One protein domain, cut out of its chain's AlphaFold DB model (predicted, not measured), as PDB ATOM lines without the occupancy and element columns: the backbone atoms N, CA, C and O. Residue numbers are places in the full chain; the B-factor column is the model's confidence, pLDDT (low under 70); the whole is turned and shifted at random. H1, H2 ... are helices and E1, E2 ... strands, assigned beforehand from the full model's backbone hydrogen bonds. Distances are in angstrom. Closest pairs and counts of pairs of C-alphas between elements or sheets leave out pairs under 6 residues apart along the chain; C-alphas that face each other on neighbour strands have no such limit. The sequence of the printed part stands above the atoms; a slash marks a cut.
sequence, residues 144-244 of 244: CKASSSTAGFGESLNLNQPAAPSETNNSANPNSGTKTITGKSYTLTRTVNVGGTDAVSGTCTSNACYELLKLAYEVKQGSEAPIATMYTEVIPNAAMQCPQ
ATOM      1  N   CYS A 144     120.845  91.184 103.904       81.25
ATOM      2  CA  CYS A 144     122.160  91.205 103.251       81.25
ATOM      3  C   CYS A 144     122.231  92.128 102.031       81.25
ATOM      4  O   CYS A 144     123.317  92.491 101.596       81.25
ATOM      5  N   LYS A 145     121.085  92.457 101.427       77.19
ATOM      6  CA  LYS A 145     120.993  93.335 100.248       77.19
ATOM      7  C   LYS A 145     120.183  94.590 100.547       77.19
ATOM      8  O   LYS A 145     119.522  95.133  99.662       77.19
ATOM      9  N   ALA A 146     120.173  95.015 101.807       79.00
ATOM     10  CA  ALA A 146     119.419  96.180 102.227       79.00
ATOM     11  C   ALA A 146     119.878  97.430 101.462       79.00
ATOM     12  O   ALA A 146     121.059  97.765 101.437       79.00
ATOM     13  N   SER A 147     118.924  98.135 100.858       76.25
ATOM     14  CA  SER A 147     119.153  99.408 100.165       76.25
ATOM     15  C   SER A 147     118.781 100.626 101.017       76.25
ATOM     16  O   SER A 147     118.851 101.754 100.542       76.25
ATOM     17  N   SER A 148     118.337 100.409 102.258       78.44
ATOM     18  CA  SER A 148     118.035 101.463 103.227       78.44
ATOM     19  C   SER A 148     118.342 100.995 104.648       78.44
ATOM     20  O   SER A 148     118.334  99.791 104.924       78.44
ATOM     21  N   SER A 149     118.524 101.949 105.564       78.44
ATOM     22  CA  SER A 149     118.769 101.668 106.984       78.44
ATOM     23  C   SER A 149     117.666 100.825 107.611       78.44
ATOM     24  O   SER A 149     117.971  99.947 108.403       78.44
ATOM     25  N   THR A 150     116.414 101.004 107.185       83.81
ATOM     26  CA  THR A 150     115.256 100.277 107.733       83.81
ATOM     27  C   THR A 150     115.182  98.794 107.349       83.81
ATOM     28  O   THR A 150     114.409  98.042 107.933       83.81
ATOM     29  N   ALA A 151     115.974  98.359 106.366       81.69
ATOM     30  CA  ALA A 151     115.934  96.993 105.840       81.69
ATOM     31  C   ALA A 151     117.155  96.146 106.237       81.69
ATOM     32  O   ALA A 151     117.190  94.954 105.932       81.69
ATOM     33  N   GLY A 152     118.164  96.744 106.881       86.31
ATOM     34  CA  GLY A 152     119.430  96.086 107.205       86.31
ATOM     35  C   GLY A 152     119.429  95.272 108.497       86.31
ATOM     36  O   GLY A 152     118.489  95.298 109.299       86.31
ATOM     37  N   PHE A 153     120.534  94.563 108.732       87.81
ATOM     38  CA  PHE A 153     120.768  93.855 109.994       87.81
ATOM     39  C   PHE A 153     120.923  94.801 111.184       87.81
ATOM     40  O   PHE A 153     120.490  94.448 112.280       87.81
ATOM     41  N   GLY A 154     121.464  96.003 110.975       88.56
ATOM     42  CA  GLY A 154     121.554  97.021 112.017       88.56
ATOM     43  C   GLY A 154     120.174  97.415 112.554       88.56
ATOM     44  O   GLY A 154     119.955  97.363 113.762       88.56
ATOM     45  N   GLU A 155     119.206  97.707 111.678       87.69
ATOM     46  CA  GLU A 155     117.828  97.989 112.113       87.69
ATOM     47  C   GLU A 155     117.134  96.747 112.666       87.69
ATOM     48  O   GLU A 155     116.440  96.820 113.676       87.69
ATOM     49  N   SER A 156     117.368  95.580 112.062       88.62
ATOM     50  CA  SER A 156     116.831  94.328 112.604       88.62
ATOM     51  C   SER A 156     117.257  94.134 114.066       88.62
ATOM     52  O   SER A 156     116.450  93.700 114.887       88.62
ATOM     53  N   LEU A 157     118.505  94.477 114.407       89.81
ATOM     54  CA  LEU A 157     118.998  94.434 115.780       89.81
ATOM     55  C   LEU A 157     118.411  95.560 116.633       89.81
ATOM     56  O   LEU A 157     118.057  95.297 117.775       89.81
ATOM     57  N   ASN A 158     118.264  96.773 116.094       88.88
ATOM     58  CA  ASN A 158     117.619  97.904 116.770       88.88
ATOM     59  C   ASN A 158     116.191  97.569 117.244       88.88
ATOM     60  O   ASN A 158     115.840  97.835 118.391       88.88
ATOM     61  N   LEU A 159     115.398  96.919 116.392       87.69
ATOM     62  CA  LEU A 159     114.021  96.522 116.698       87.69
ATOM     63  C   LEU A 159     113.919  95.332 117.666       87.69
ATOM     64  O   LEU A 159     112.864  95.106 118.244       87.69
ATOM     65  N   ASN A 160     114.998  94.565 117.837       86.81
ATOM     66  CA  ASN A 160     115.039  93.361 118.676       86.81
ATOM     67  C   ASN A 160     116.052  93.493 119.825       86.81
ATOM     68  O   ASN A 160     116.638  92.500 120.268       86.81
ATOM     69  N   GLN A 161     116.303  94.716 120.298       85.75
ATOM     70  CA  GLN A 161     117.224  94.927 121.408       85.75
ATOM     71  C   GLN A 161     116.671  94.360 122.717       85.75
ATOM     72  O   GLN A 161     115.471  94.445 122.980       85.75
ATOM     73  N   PRO A 162     117.548  93.832 123.586       88.44
ATOM     74  CA  PRO A 162     117.152  93.505 124.943       88.44
ATOM     75  C   PRO A 162     116.898  94.787 125.744       88.44
ATOM     76  O   PRO A 162     117.465  95.846 125.457       88.44
ATOM     77  N   ALA A 163     116.097  94.670 126.800       89.00
ATOM     78  CA  ALA A 163     116.005  95.710 127.814       89.00
ATOM     79  C   ALA A 163     117.374  96.002 128.431       89.00
ATOM     80  O   ALA A 163     118.125  95.073 128.739       89.00
ATOM     81  N   ALA A 164     117.668  97.281 128.650       88.62
ATOM     82  CA  ALA A 164     118.783  97.693 129.483       88.62
ATOM     83  C   ALA A 164     118.625  97.092 130.898       88.62
ATOM     84  O   ALA A 164     117.505  97.014 131.417       88.62
ATOM     85  N   PRO A 165     119.711  96.662 131.565       86.50
ATOM     86  CA  PRO A 165     119.624  96.120 132.910       86.50
ATOM     87  C   PRO A 165     119.038  97.148 133.876       86.50
ATOM     88  O   PRO A 165     119.428  98.317 133.867       86.50
ATOM     89  N   SER A 166     118.159  96.688 134.767       84.38
ATOM     90  CA  SER A 166     117.398  97.548 135.688       84.38
ATOM     91  C   SER A 166     116.476  98.549 134.980       84.38
ATOM     92  O   SER A 166     116.272  99.663 135.471       84.38
ATOM     93  N   GLU A 167     115.930  98.172 133.824       81.19
ATOM     94  CA  GLU A 167     114.814  98.902 133.231       81.19
ATOM     95  C   GLU A 167     113.561  98.789 134.112       81.19
ATOM     96  O   GLU A 167     113.311  97.768 134.755       81.19
ATOM     97  N   THR A 168     112.824  99.894 134.208       67.75
ATOM     98  CA  THR A 168     111.708 100.064 135.148       67.75
ATOM     99  C   THR A 168     110.361 100.291 134.466       67.75
ATOM    100  O   THR A 168     109.347 100.344 135.159       67.75
ATOM    101  N   ASN A 169     110.324 100.421 133.137       60.75
ATOM    102  CA  ASN A 169     109.173 100.933 132.394       60.75
ATOM    103  C   ASN A 169     108.546  99.951 131.397       60.75
ATOM    104  O   ASN A 169     107.595 100.345 130.723       60.75
ATOM    105  N   ASN A 170     109.007  98.698 131.311       62.12
ATOM    106  CA  ASN A 170     108.509  97.681 130.379       62.12
ATOM    107  C   ASN A 170     108.245  98.259 128.971       62.12
ATOM    108  O   ASN A 170     107.220  97.979 128.342       62.12
ATOM    109  N   SER A 171     109.121  99.166 128.530       63.00
ATOM    110  CA  SER A 171     108.968  99.878 127.264       63.00
ATOM    111  C   SER A 171     109.164  98.908 126.102       63.00
ATOM    112  O   SER A 171     109.974  97.992 126.191       63.00
ATOM    113  N   ALA A 172     108.488  99.137 124.974       58.00
ATOM    114  CA  ALA A 172     108.751  98.383 123.746       58.00
ATOM    115  C   ALA A 172     110.229  98.485 123.311       58.00
ATOM    116  O   ALA A 172     110.762  97.537 122.744       58.00
ATOM    117  N   ASN A 173     110.901  99.595 123.661       63.47
ATOM    118  CA  ASN A 173     112.332  99.818 123.438       63.47
ATOM    119  C   ASN A 173     112.994 100.282 124.754       63.47
ATOM    120  O   ASN A 173     113.167 101.489 124.974       63.47
ATOM    121  N   PRO A 174     113.341  99.360 125.666       74.56
ATOM    122  CA  PRO A 174     113.845  99.683 126.997       74.56
ATOM    123  C   PRO A 174     115.339 100.047 126.959       74.56
ATOM    124  O   PRO A 174     116.198  99.293 127.394       74.56
ATOM    125  N   ASN A 175     115.671 101.218 126.414       85.69
ATOM    126  CA  ASN A 175     117.052 101.689 126.211       85.69
ATOM    127  C   ASN A 175     117.661 102.413 127.426       85.69
ATOM    128  O   ASN A 175     118.692 103.079 127.312       85.69
ATOM    129  N   SER A 176     117.018 102.334 128.589       89.12
ATOM    130  CA  SER A 176     117.487 102.992 129.803       89.12
ATOM    131  C   SER A 176     117.157 102.171 131.041       89.12
ATOM    132  O   SER A 176     116.116 101.525 131.098       89.12
ATOM    133  N   GLY A 177     118.048 102.206 132.028       90.81
ATOM    134  CA  GLY A 177     117.862 101.558 133.322       90.81
ATOM    135  C   GLY A 177     118.333 102.454 134.457       90.81
ATOM    136  O   GLY A 177     119.168 103.337 134.258       90.81
ATOM    137  N   THR A 178     117.815 102.230 135.663       91.50
ATOM    138  CA  THR A 178     118.212 102.981 136.866       91.50
ATOM    139  C   THR A 178     118.833 102.064 137.906       91.50
ATOM    140  O   THR A 178     118.260 101.028 138.233       91.50
ATOM    141  N   LYS A 179     119.973 102.459 138.478       92.06
ATOM    142  CA  LYS A 179     120.698 101.684 139.493       92.06
ATOM    143  C   LYS A 179     121.228 102.597 140.589       92.06
ATOM    144  O   LYS A 179     121.729 103.688 140.322       92.06
ATOM    145  N   THR A 180     121.160 102.133 141.833       93.62
ATOM    146  CA  THR A 180     121.787 102.830 142.961       93.62
ATOM    147  C   THR A 180     123.232 102.369 143.122       93.62
ATOM    148  O   THR A 180     123.476 101.201 143.400       93.62
ATOM    149  N   ILE A 181     124.182 103.294 142.995       92.50
ATOM    150  CA  ILE A 181     125.624 103.055 143.100       92.50
ATOM    151  C   ILE A 181     126.155 103.885 144.270       92.50
ATOM    152  O   ILE A 181     126.147 105.116 144.245       92.50
ATOM    153  N   THR A 182     126.619 103.215 145.328       91.12
ATOM    154  CA  THR A 182     127.117 103.866 146.561       91.12
ATOM    155  C   THR A 182     126.139 104.920 147.122       91.12
ATOM    156  O   THR A 182     126.522 106.040 147.455       91.12
ATOM    157  N   GLY A 183     124.847 104.576 147.188       88.88
ATOM    158  CA  GLY A 183     123.797 105.423 147.775       88.88
ATOM    159  C   GLY A 183     123.281 106.561 146.887       88.88
ATOM    160  O   GLY A 183     122.441 107.338 147.332       88.88
ATOM    161  N   LYS A 184     123.750 106.670 145.639       90.81
ATOM    162  CA  LYS A 184     123.253 107.631 144.646       90.81
ATOM    163  C   LYS A 184     122.576 106.902 143.493       90.81
ATOM    164  O   LYS A 184     123.085 105.879 143.045       90.81
ATOM    165  N   SER A 185     121.453 107.429 143.012       93.06
ATOM    166  CA  SER A 185     120.752 106.870 141.854       93.06
ATOM    167  C   SER A 185     121.370 107.386 140.556       93.06
ATOM    168  O   SER A 185     121.511 108.598 140.371       93.06
ATOM    169  N   TYR A 186     121.737 106.461 139.677       94.56
ATOM    170  CA  TYR A 186     122.260 106.725 138.345       94.56
ATOM    171  C   TYR A 186     121.332 106.131 137.295       94.56
ATOM    172  O   TYR A 186     120.689 105.106 137.515       94.56
ATOM    173  N   THR A 187     121.293 106.776 136.138       94.31
ATOM    174  CA  THR A 187     120.583 106.319 134.948       94.31
ATOM    175  C   THR A 187     121.605 105.933 133.893       94.31
ATOM    176  O   THR A 187     122.466 106.745 133.552       94.31
ATOM    177  N   LEU A 188     121.517 104.698 133.406       94.69
ATOM    178  CA  LEU A 188     122.180 104.249 132.191       94.69
ATOM    179  C   LEU A 188     121.266 104.578 131.015       94.69
ATOM    180  O   LEU A 188     120.077 104.260 131.048       94.69
ATOM    181  N   THR A 189     121.823 105.182 129.975       93.44
ATOM    182  CA  THR A 189     121.131 105.449 128.714       93.44
ATOM    183  C   THR A 189     121.953 104.872 127.572       93.44
ATOM    184  O   THR A 189     123.121 105.228 127.406       93.44
ATOM    185  N   ARG A 190     121.331 103.998 126.780       93.25
ATOM    186  CA  ARG A 190     121.865 103.454 125.533       93.25
ATOM    187  C   ARG A 190     121.221 104.185 124.358       93.25
ATOM    188  O   ARG A 190     120.035 104.037 124.088       93.25
ATOM    189  N   THR A 191     122.004 104.969 123.635       91.12
ATOM    190  CA  THR A 191     121.589 105.592 122.376       91.12
ATOM    191  C   THR A 191     122.020 104.711 121.216       91.12
ATOM    192  O   THR A 191     123.131 104.179 121.204       91.12
ATOM    193  N   VAL A 192     121.136 104.562 120.237       88.12
ATOM    194  CA  VAL A 192     121.299 103.626 119.131       88.12
ATOM    195  C   VAL A 192     121.275 104.391 117.819       88.12
ATOM    196  O   VAL A 192     120.390 105.214 117.607       88.12
ATOM    197  N   ASN A 193     122.218 104.087 116.931       85.25
ATOM    198  CA  ASN A 193     122.209 104.556 115.551       85.25
ATOM    199  C   ASN A 193     122.490 103.377 114.617       85.25
ATOM    200  O   ASN A 193     123.491 102.677 114.769       85.25
ATOM    201  N   VAL A 194     121.618 103.150 113.639       81.19
ATOM    202  CA  VAL A 194     121.839 102.122 112.614       81.19
ATOM    203  C   VAL A 194     122.944 102.602 111.672       81.19
ATOM    204  O   VAL A 194     122.897 103.736 111.193       81.19
ATOM    205  N   GLY A 195     123.962 101.764 111.434       66.19
ATOM    206  CA  GLY A 195     125.041 102.070 110.489       66.19
ATOM    207  C   GLY A 195     124.491 102.368 109.092       66.19
ATOM    208  O   GLY A 195     123.412 101.901 108.755       66.19
ATOM    209  N   GLY A 196     125.196 103.180 108.297       60.75
ATOM    210  CA  GLY A 196     124.783 103.530 106.927       60.75
ATOM    211  C   GLY A 196     124.061 104.870 106.772       60.75
ATOM    212  O   GLY A 196     123.802 105.285 105.646       60.75
ATOM    213  N   THR A 197     123.801 105.604 107.857       50.62
ATOM    214  CA  THR A 197     123.441 107.037 107.787       50.62
ATOM    215  C   THR A 197     124.601 107.918 107.310       50.62
ATOM    216  O   THR A 197     124.367 109.025 106.839       50.62
ATOM    217  N   ASP A 198     125.836 107.407 107.373       46.72
ATOM    218  CA  ASP A 198     127.038 108.041 106.810       46.72
ATOM    219  C   ASP A 198     127.233 107.714 105.313       46.72
ATOM    220  O   ASP A 198     128.253 108.070 104.720       46.72
ATOM    221  N   ALA A 199     126.275 107.019 104.679       47.06
ATOM    222  CA  ALA A 199     126.289 106.791 103.239       47.06
ATOM    223  C   ALA A 199     126.090 108.131 102.523       47.06
ATOM    224  O   ALA A 199     124.973 108.641 102.405       47.06
ATOM    225  N   VAL A 200     127.189 108.709 102.035       44.66
ATOM    226  CA  VAL A 200     127.166 109.893 101.176       44.66
ATOM    227  C   VAL A 200     126.173 109.617 100.043       44.66
ATOM    228  O   VAL A 200     126.344 108.678  99.268       44.66
ATOM    229  N   SER A 201     125.103 110.413  99.965       49.88
ATOM    230  CA  SER A 201     124.037 110.352  98.946       49.88
ATOM    231  C   SER A 201     123.119 109.112  98.910       49.88
ATOM    232  O   SER A 201     122.458 108.890  97.901       49.88
ATOM    233  N   GLY A 202     122.999 108.326  99.990       51.97
ATOM    234  CA  GLY A 202     121.965 107.272 100.076       51.97
ATOM    235  C   GLY A 202     122.130 106.111  99.084       51.97
ATOM    236  O   GLY A 202     121.193 105.346  98.869       51.97
ATOM    237  N   THR A 203     123.317 105.968  98.487       52.06
ATOM    238  CA  THR A 203     123.643 104.873  97.565       52.06
ATOM    239  C   THR A 203     124.663 103.963  98.232       52.06
ATOM    240  O   THR A 203     125.818 104.339  98.422       52.06
ATOM    241  N   CYS A 204     124.229 102.762  98.607       57.94
ATOM    242  CA  CYS A 204     125.104 101.724  99.135       57.94
ATOM    243  C   CYS A 204     125.860 101.072  97.985       57.94
ATOM    244  O   CYS A 204     125.275 100.370  97.165       57.94
ATOM    245  N   THR A 205     127.161 101.333  97.903       51.06
ATOM    246  CA  THR A 205     128.041 100.741  96.889       51.06
ATOM    247  C   THR A 205     128.587  99.371  97.307       51.06
ATOM    248  O   THR A 205     129.217  98.700  96.494       51.06
ATOM    249  N   SER A 206     128.317  98.924  98.540       52.84
ATOM    250  CA  SER A 206     128.634  97.582  99.035       52.84
ATOM    251  C   SER A 206     127.510  97.034  99.924       52.84
ATOM    252  O   SER A 206     126.781  97.798 100.560       52.84
ATOM    253  N   ASN A 207     127.390  95.702 100.001       52.75
ATOM    254  CA  ASN A 207     126.434  94.991 100.869       52.75
ATOM    255  C   ASN A 207     126.587  95.348 102.373       52.75
ATOM    256  O   ASN A 207     125.696  95.056 103.161       52.75
ATOM    257  N   ALA A 208     127.665  96.044 102.759       60.41
ATOM    258  CA  ALA A 208     128.063  96.289 104.146       60.41
ATOM    259  C   ALA A 208     127.431  97.525 104.822       60.41
ATOM    260  O   ALA A 208     127.650  97.762 106.011       60.41
ATOM    261  N   CYS A 209     126.674  98.361 104.105       66.25
ATOM    262  CA  CYS A 209     126.284  99.674 104.633       66.25
ATOM    263  C   CYS A 209     125.298  99.632 105.812       66.25
ATOM    264  O   CYS A 209     125.313 100.554 106.620       66.25
ATOM    265  N   TYR A 210     124.479  98.584 105.941       80.12
ATOM    266  CA  TYR A 210     123.435  98.486 106.976       80.12
ATOM    267  C   TYR A 210     123.577  97.237 107.858       80.12
ATOM    268  O   TYR A 210     122.598  96.738 108.418       80.12
ATOM    269  N   GLU A 211     124.794  96.706 107.964       82.31
ATOM    270  CA  GLU A 211     125.077  95.472 108.701       82.31
ATOM    271  C   GLU A 211     125.297  95.699 110.201       82.31
ATOM    272  O   GLU A 211     125.049  94.797 110.996       82.31
ATOM    273  N   LEU A 212     125.727  96.899 110.597       86.12
ATOM    274  CA  LEU A 212     126.138  97.200 111.968       86.12
ATOM    275  C   LEU A 212     125.165  98.119 112.705       86.12
ATOM    276  O   LEU A 212     124.444  98.933 112.120       86.12
ATOM    277  N   LEU A 213     125.213  98.023 114.026       88.69
ATOM    278  CA  LEU A 213     124.498  98.874 114.955       88.69
ATOM    279  C   LEU A 213     125.494  99.625 115.842       88.69
ATOM    280  O   LEU A 213     126.274  99.004 116.563       88.69
ATOM    281  N   LYS A 214     125.454 100.956 115.814       89.56
ATOM    282  CA  LYS A 214     126.287 101.818 116.658       89.56
ATOM    283  C   LYS A 214     125.573 102.078 117.980       89.56
ATOM    284  O   LYS A 214     124.408 102.478 117.995       89.56
ATOM    285  N   LEU A 215     126.282 101.879 119.084       92.56
ATOM    286  CA  LEU A 215     125.785 102.051 120.443       92.56
ATOM    287  C   LEU A 215     126.628 103.089 121.179       92.56
ATOM    288  O   LEU A 215     127.858 103.005 121.203       92.56
ATOM    289  N   ALA A 216     125.951 104.036 121.815       94.38
ATOM    290  CA  ALA A 216     126.547 105.013 122.712       94.38
ATOM    291  C   ALA A 216     125.915 104.879 124.097       94.38
ATOM    292  O   ALA A 216     124.696 104.923 124.236       94.38
ATOM    293  N   TYR A 217     126.747 104.725 125.114       95.81
ATOM    294  CA  TYR A 217     126.336 104.544 126.496       95.81
ATOM    295  C   TYR A 217     126.732 105.746 127.328       95.81
ATOM    296  O   TYR A 217     127.864 106.224 127.231       95.81
ATOM    297  N   GLU A 218     125.835 106.162 128.210       96.12
ATOM    298  CA  GLU A 218     126.110 107.158 129.236       96.12
ATOM    299  C   GLU A 218     125.513 106.713 130.569       96.12
ATOM    300  O   GLU A 218     124.367 106.270 130.621       96.12
ATOM    301  N   VAL A 219     126.268 106.873 131.657       96.12
ATOM    302  CA  VAL A 219     125.761 106.704 133.026       96.12
ATOM    303  C   VAL A 219     125.822 108.047 133.744       96.12
ATOM    304  O   VAL A 219     126.908 108.582 133.986       96.12
ATOM    305  N   LYS A 220     124.653 108.603 134.076       94.81
ATOM    306  CA  LYS A 220     124.486 109.963 134.618       94.81
ATOM    307  C   LYS A 220     123.666 109.974 135.901       94.81
ATOM    308  O   LYS A 220     122.766 109.158 136.086       94.81
ATOM    309  N   GLN A 221     123.962 110.926 136.782       94.00
ATOM    310  CA  GLN A 221     123.118 111.255 137.929       94.00
ATOM    311  C   GLN A 221     122.295 112.501 137.575       94.00
ATOM    312  O   GLN A 221     122.815 113.612 137.606       94.00
ATOM    313  N   GLY A 222     121.018 112.338 137.219       87.25
ATOM    314  CA  GLY A 222     120.173 113.467 136.810       87.25
ATOM    315  C   GLY A 222     120.788 114.258 135.648       87.25
ATOM    316  O   GLY A 222     121.094 113.685 134.605       87.25
ATOM    317  N   SER A 223     120.994 115.565 135.835       88.00
ATOM    318  CA  SER A 223     121.607 116.467 134.849       88.00
ATOM    319  C   SER A 223     123.129 116.629 134.994       88.00
ATOM    320  O   SER A 223     123.705 117.527 134.383       88.00
ATOM    321  N   GLU A 224     123.790 115.824 135.834       91.38
ATOM    322  CA  GLU A 224     125.247 115.865 135.991       91.38
ATOM    323  C   GLU A 224     125.980 115.326 134.748       91.38
ATOM    324  O   GLU A 224     125.424 114.599 133.918       91.38
ATOM    325  N   ALA A 225     127.268 115.664 134.638       93.00
ATOM    326  CA  ALA A 225     128.154 115.062 133.649       93.00
ATOM    327  C   ALA A 225     128.206 113.528 133.821       93.00
ATOM    328  O   ALA A 225     128.114 113.031 134.950       93.00
ATOM    329  N   PRO A 226     128.357 112.762 132.725       94.50
ATOM    330  CA  PRO A 226     128.414 111.311 132.818       94.50
ATOM    331  C   PRO A 226     129.645 110.869 133.608       94.50
ATOM    332  O   PRO A 226     130.748 111.370 133.399       94.50
ATOM    333  N   ILE A 227     129.453 109.899 134.503       95.38
ATOM    334  CA  ILE A 227     130.551 109.279 135.260       95.38
ATOM    335  C   ILE A 227     131.206 108.127 134.491       95.38
ATOM    336  O   ILE A 227     132.314 107.718 134.826       95.38
ATOM    337  N   ALA A 228     130.517 107.606 133.472       95.88
ATOM    338  CA  ALA A 228     131.023 106.613 132.540       95.88
ATOM    339  C   ALA A 228     130.349 106.795 131.174       95.88
ATOM    340  O   ALA A 228     129.150 107.082 131.096       95.88
ATOM    341  N   THR A 229     131.128 106.609 130.112       96.31
ATOM    342  CA  THR A 229     130.663 106.643 128.723       96.31
ATOM    343  C   THR A 229     131.354 105.555 127.917       96.31
ATOM    344  O   THR A 229     132.529 105.278 128.158       96.31
ATOM    345  N   MET A 230     130.676 104.985 126.926       95.88
ATOM    346  CA  MET A 230     131.274 104.008 126.013       95.88
ATOM    347  C   MET A 230     130.644 104.109 124.627       95.88
ATOM    348  O   MET A 230     129.432 104.253 124.512       95.88
ATOM    349  N   TYR A 231     131.462 103.973 123.586       94.19
ATOM    350  CA  TYR A 231     131.011 103.867 122.202       94.19
ATOM    351  C   TYR A 231     131.459 102.527 121.635       94.19
ATOM    352  O   TYR A 231     132.604 102.119 121.835       94.19
ATOM    353  N   THR A 232     130.560 101.826 120.955       93.19
ATOM    354  CA  THR A 232     130.868 100.529 120.351       93.19
ATOM    355  C   THR A 232     129.940 100.230 119.180       93.19
ATOM    356  O   THR A 232     128.870 100.823 119.054       93.19
ATOM    357  N   GLU A 233     130.355  99.306 118.325       91.19
ATOM    358  CA  GLU A 233     129.581  98.839 117.182       91.19
ATOM    359  C   GLU A 233     129.349  97.335 117.323       91.19
ATOM    360  O   GLU A 233     130.236  96.589 117.746       91.19
ATOM    361  N   VAL A 234     128.138  96.893 116.999       91.69
ATOM    362  CA  VAL A 234     127.728  95.490 117.072       91.69
ATOM    363  C   VAL A 234     127.285  95.037 115.690       91.69
ATOM    364  O   VAL A 234     126.425  95.661 115.073       91.69
ATOM    365  N   ILE A 235     127.864  93.932 115.225       89.31
ATOM    366  CA  ILE A 235     127.531  93.296 113.950       89.31
ATOM    367  C   ILE A 235     126.804  91.981 114.263       89.31
ATOM    368  O   ILE A 235     127.384  91.124 114.937       89.31
ATOM    369  N   PRO A 236     125.546  91.793 113.825       90.50
ATOM    370  CA  PRO A 236     124.847  90.522 113.967       90.50
ATOM    371  C   PRO A 236     125.558  89.392 113.229       90.50
ATOM    372  O   PRO A 236     126.055  89.575 112.120       90.50
ATOM    373  N   ASN A 237     125.542  88.189 113.801       90.06
ATOM    374  CA  ASN A 237     126.218  87.037 113.194       90.06
ATOM    375  C   ASN A 237     125.642  86.694 111.806       90.06
ATOM    376  O   ASN A 237     126.374  86.290 110.909       90.06
ATOM    377  N   ALA A 238     124.339  86.921 111.606       87.38
ATOM    378  CA  ALA A 238     123.681  86.762 110.312       87.38
ATOM    379  C   ALA A 238     124.301  87.633 109.202       87.38
ATOM    380  O   ALA A 238     124.410  87.166 108.070       87.38
ATOM    381  N   ALA A 239     124.761  88.850 109.520       87.19
ATOM    382  CA  ALA A 239     125.392  89.743 108.545       87.19
ATOM    383  C   ALA A 239     126.717  89.167 108.016       87.19
ATOM    384  O   ALA A 239     127.007  89.227 106.827       87.19
ATOM    385  N   MET A 240     127.475  88.481 108.876       86.62
ATOM    386  CA  MET A 240     128.740  87.833 108.498       86.62
ATOM    387  C   MET A 240     128.558  86.635 107.553       86.62
ATOM    388  O   MET A 240     129.534  86.118 107.015       86.62
ATOM    389  N   GLN A 241     127.325  86.161 107.375       84.94
ATOM    390  CA  GLN A 241     126.979  85.039 106.498       84.94
ATOM    391  C   GLN A 241     126.402  85.512 105.159       84.94
ATOM    392  O   GLN A 241     125.941  84.698 104.354       84.94
ATOM    393  N   CYS A 242     126.396  86.823 104.917       79.69
ATOM    394  CA  CYS A 242     125.905  87.370 103.672       79.69
ATOM    395  C   CYS A 242     126.780  86.934 102.493       79.69
ATOM    396  O   CYS A 242     128.010  87.001 102.570       79.69
ATOM    397  N   PRO A 243     126.161  86.483 101.387       71.12
ATOM    398  CA  PRO A 243     126.907  86.137 100.192       71.12
ATOM    399  C   PRO A 243     127.633  87.374  99.655       71.12
ATOM    400  O   PRO A 243     127.031  88.446  99.545       71.12
ATOM    401  N   GLN A 244     128.917  87.193  99.343       61.75
ATOM    402  CA  GLN A 244     129.747  88.180  98.653       61.75
ATOM    403  C   GLN A 244     129.360  88.269  97.174       61.75
ATOM    404  O   GLN A 244     129.037  87.208  96.587       61.75
TER     405      GLN A 244
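AT A GLANCE: This is residues 144 to 244 of the 244 residues of an uncharacterized protein of Cyanobacteria bacterium UBA11049 (UniProt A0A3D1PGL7). Little regular structure is present: a twisted four-strand sheet runs lengthwise in a rod, from the tight E1 to E2 turn at one end toward loops and the tail after E4 at the other, with short helix H1 over one face, near where E2 ends and E3 begins. The 101 printed residues hold H1, E1, E2, E3, E4 in that order, mostly strand, with 39 residues in named elements. The strands form a meander, E1 E2 E3 E4, each the antiparallel neighbour of the one before. The whole is loose, radius of gyration of the C-alphas 16.1 A, spans 52 by 26 by 19 A.

IN THESE COORDINATES: H1, residues 153 to 159, begins at C-alpha (120.768, 93.855, 109.994) and measures 9.9 A. E1, 176 to 181, measures 15.6 A; E2, 184 to 194, 32.5 A; E3, 213 to 220, 22.6 A. E4, 228 to 234, measures 19.3 A and ends at C-alpha (127.728, 95.490, 117.072).

HOW THE PARTS SIT: H1 is on the sheet at a height of 6.5 A, only just over E2 with 3 C-alphas. The closest C-alphas of H1 and E3 are Gly 154 and Leu 213, 4.6 A. Every O i to N i+4 pair in H1 is within hydrogen-bond range. So are N 179 and O 186 in hairpin E1 and E2, 2.9 A, N 191 and O 216 in E2 and E3, 2.8 A, and N 217 and O 230 in E3 and E4, 2.8 A.

THE WHOLE: The printed part has no cut; links H1 to E1 and E2 to E3 are long. pLDDT is under 70 at residues 168 to 173, 195 to 209 and 244.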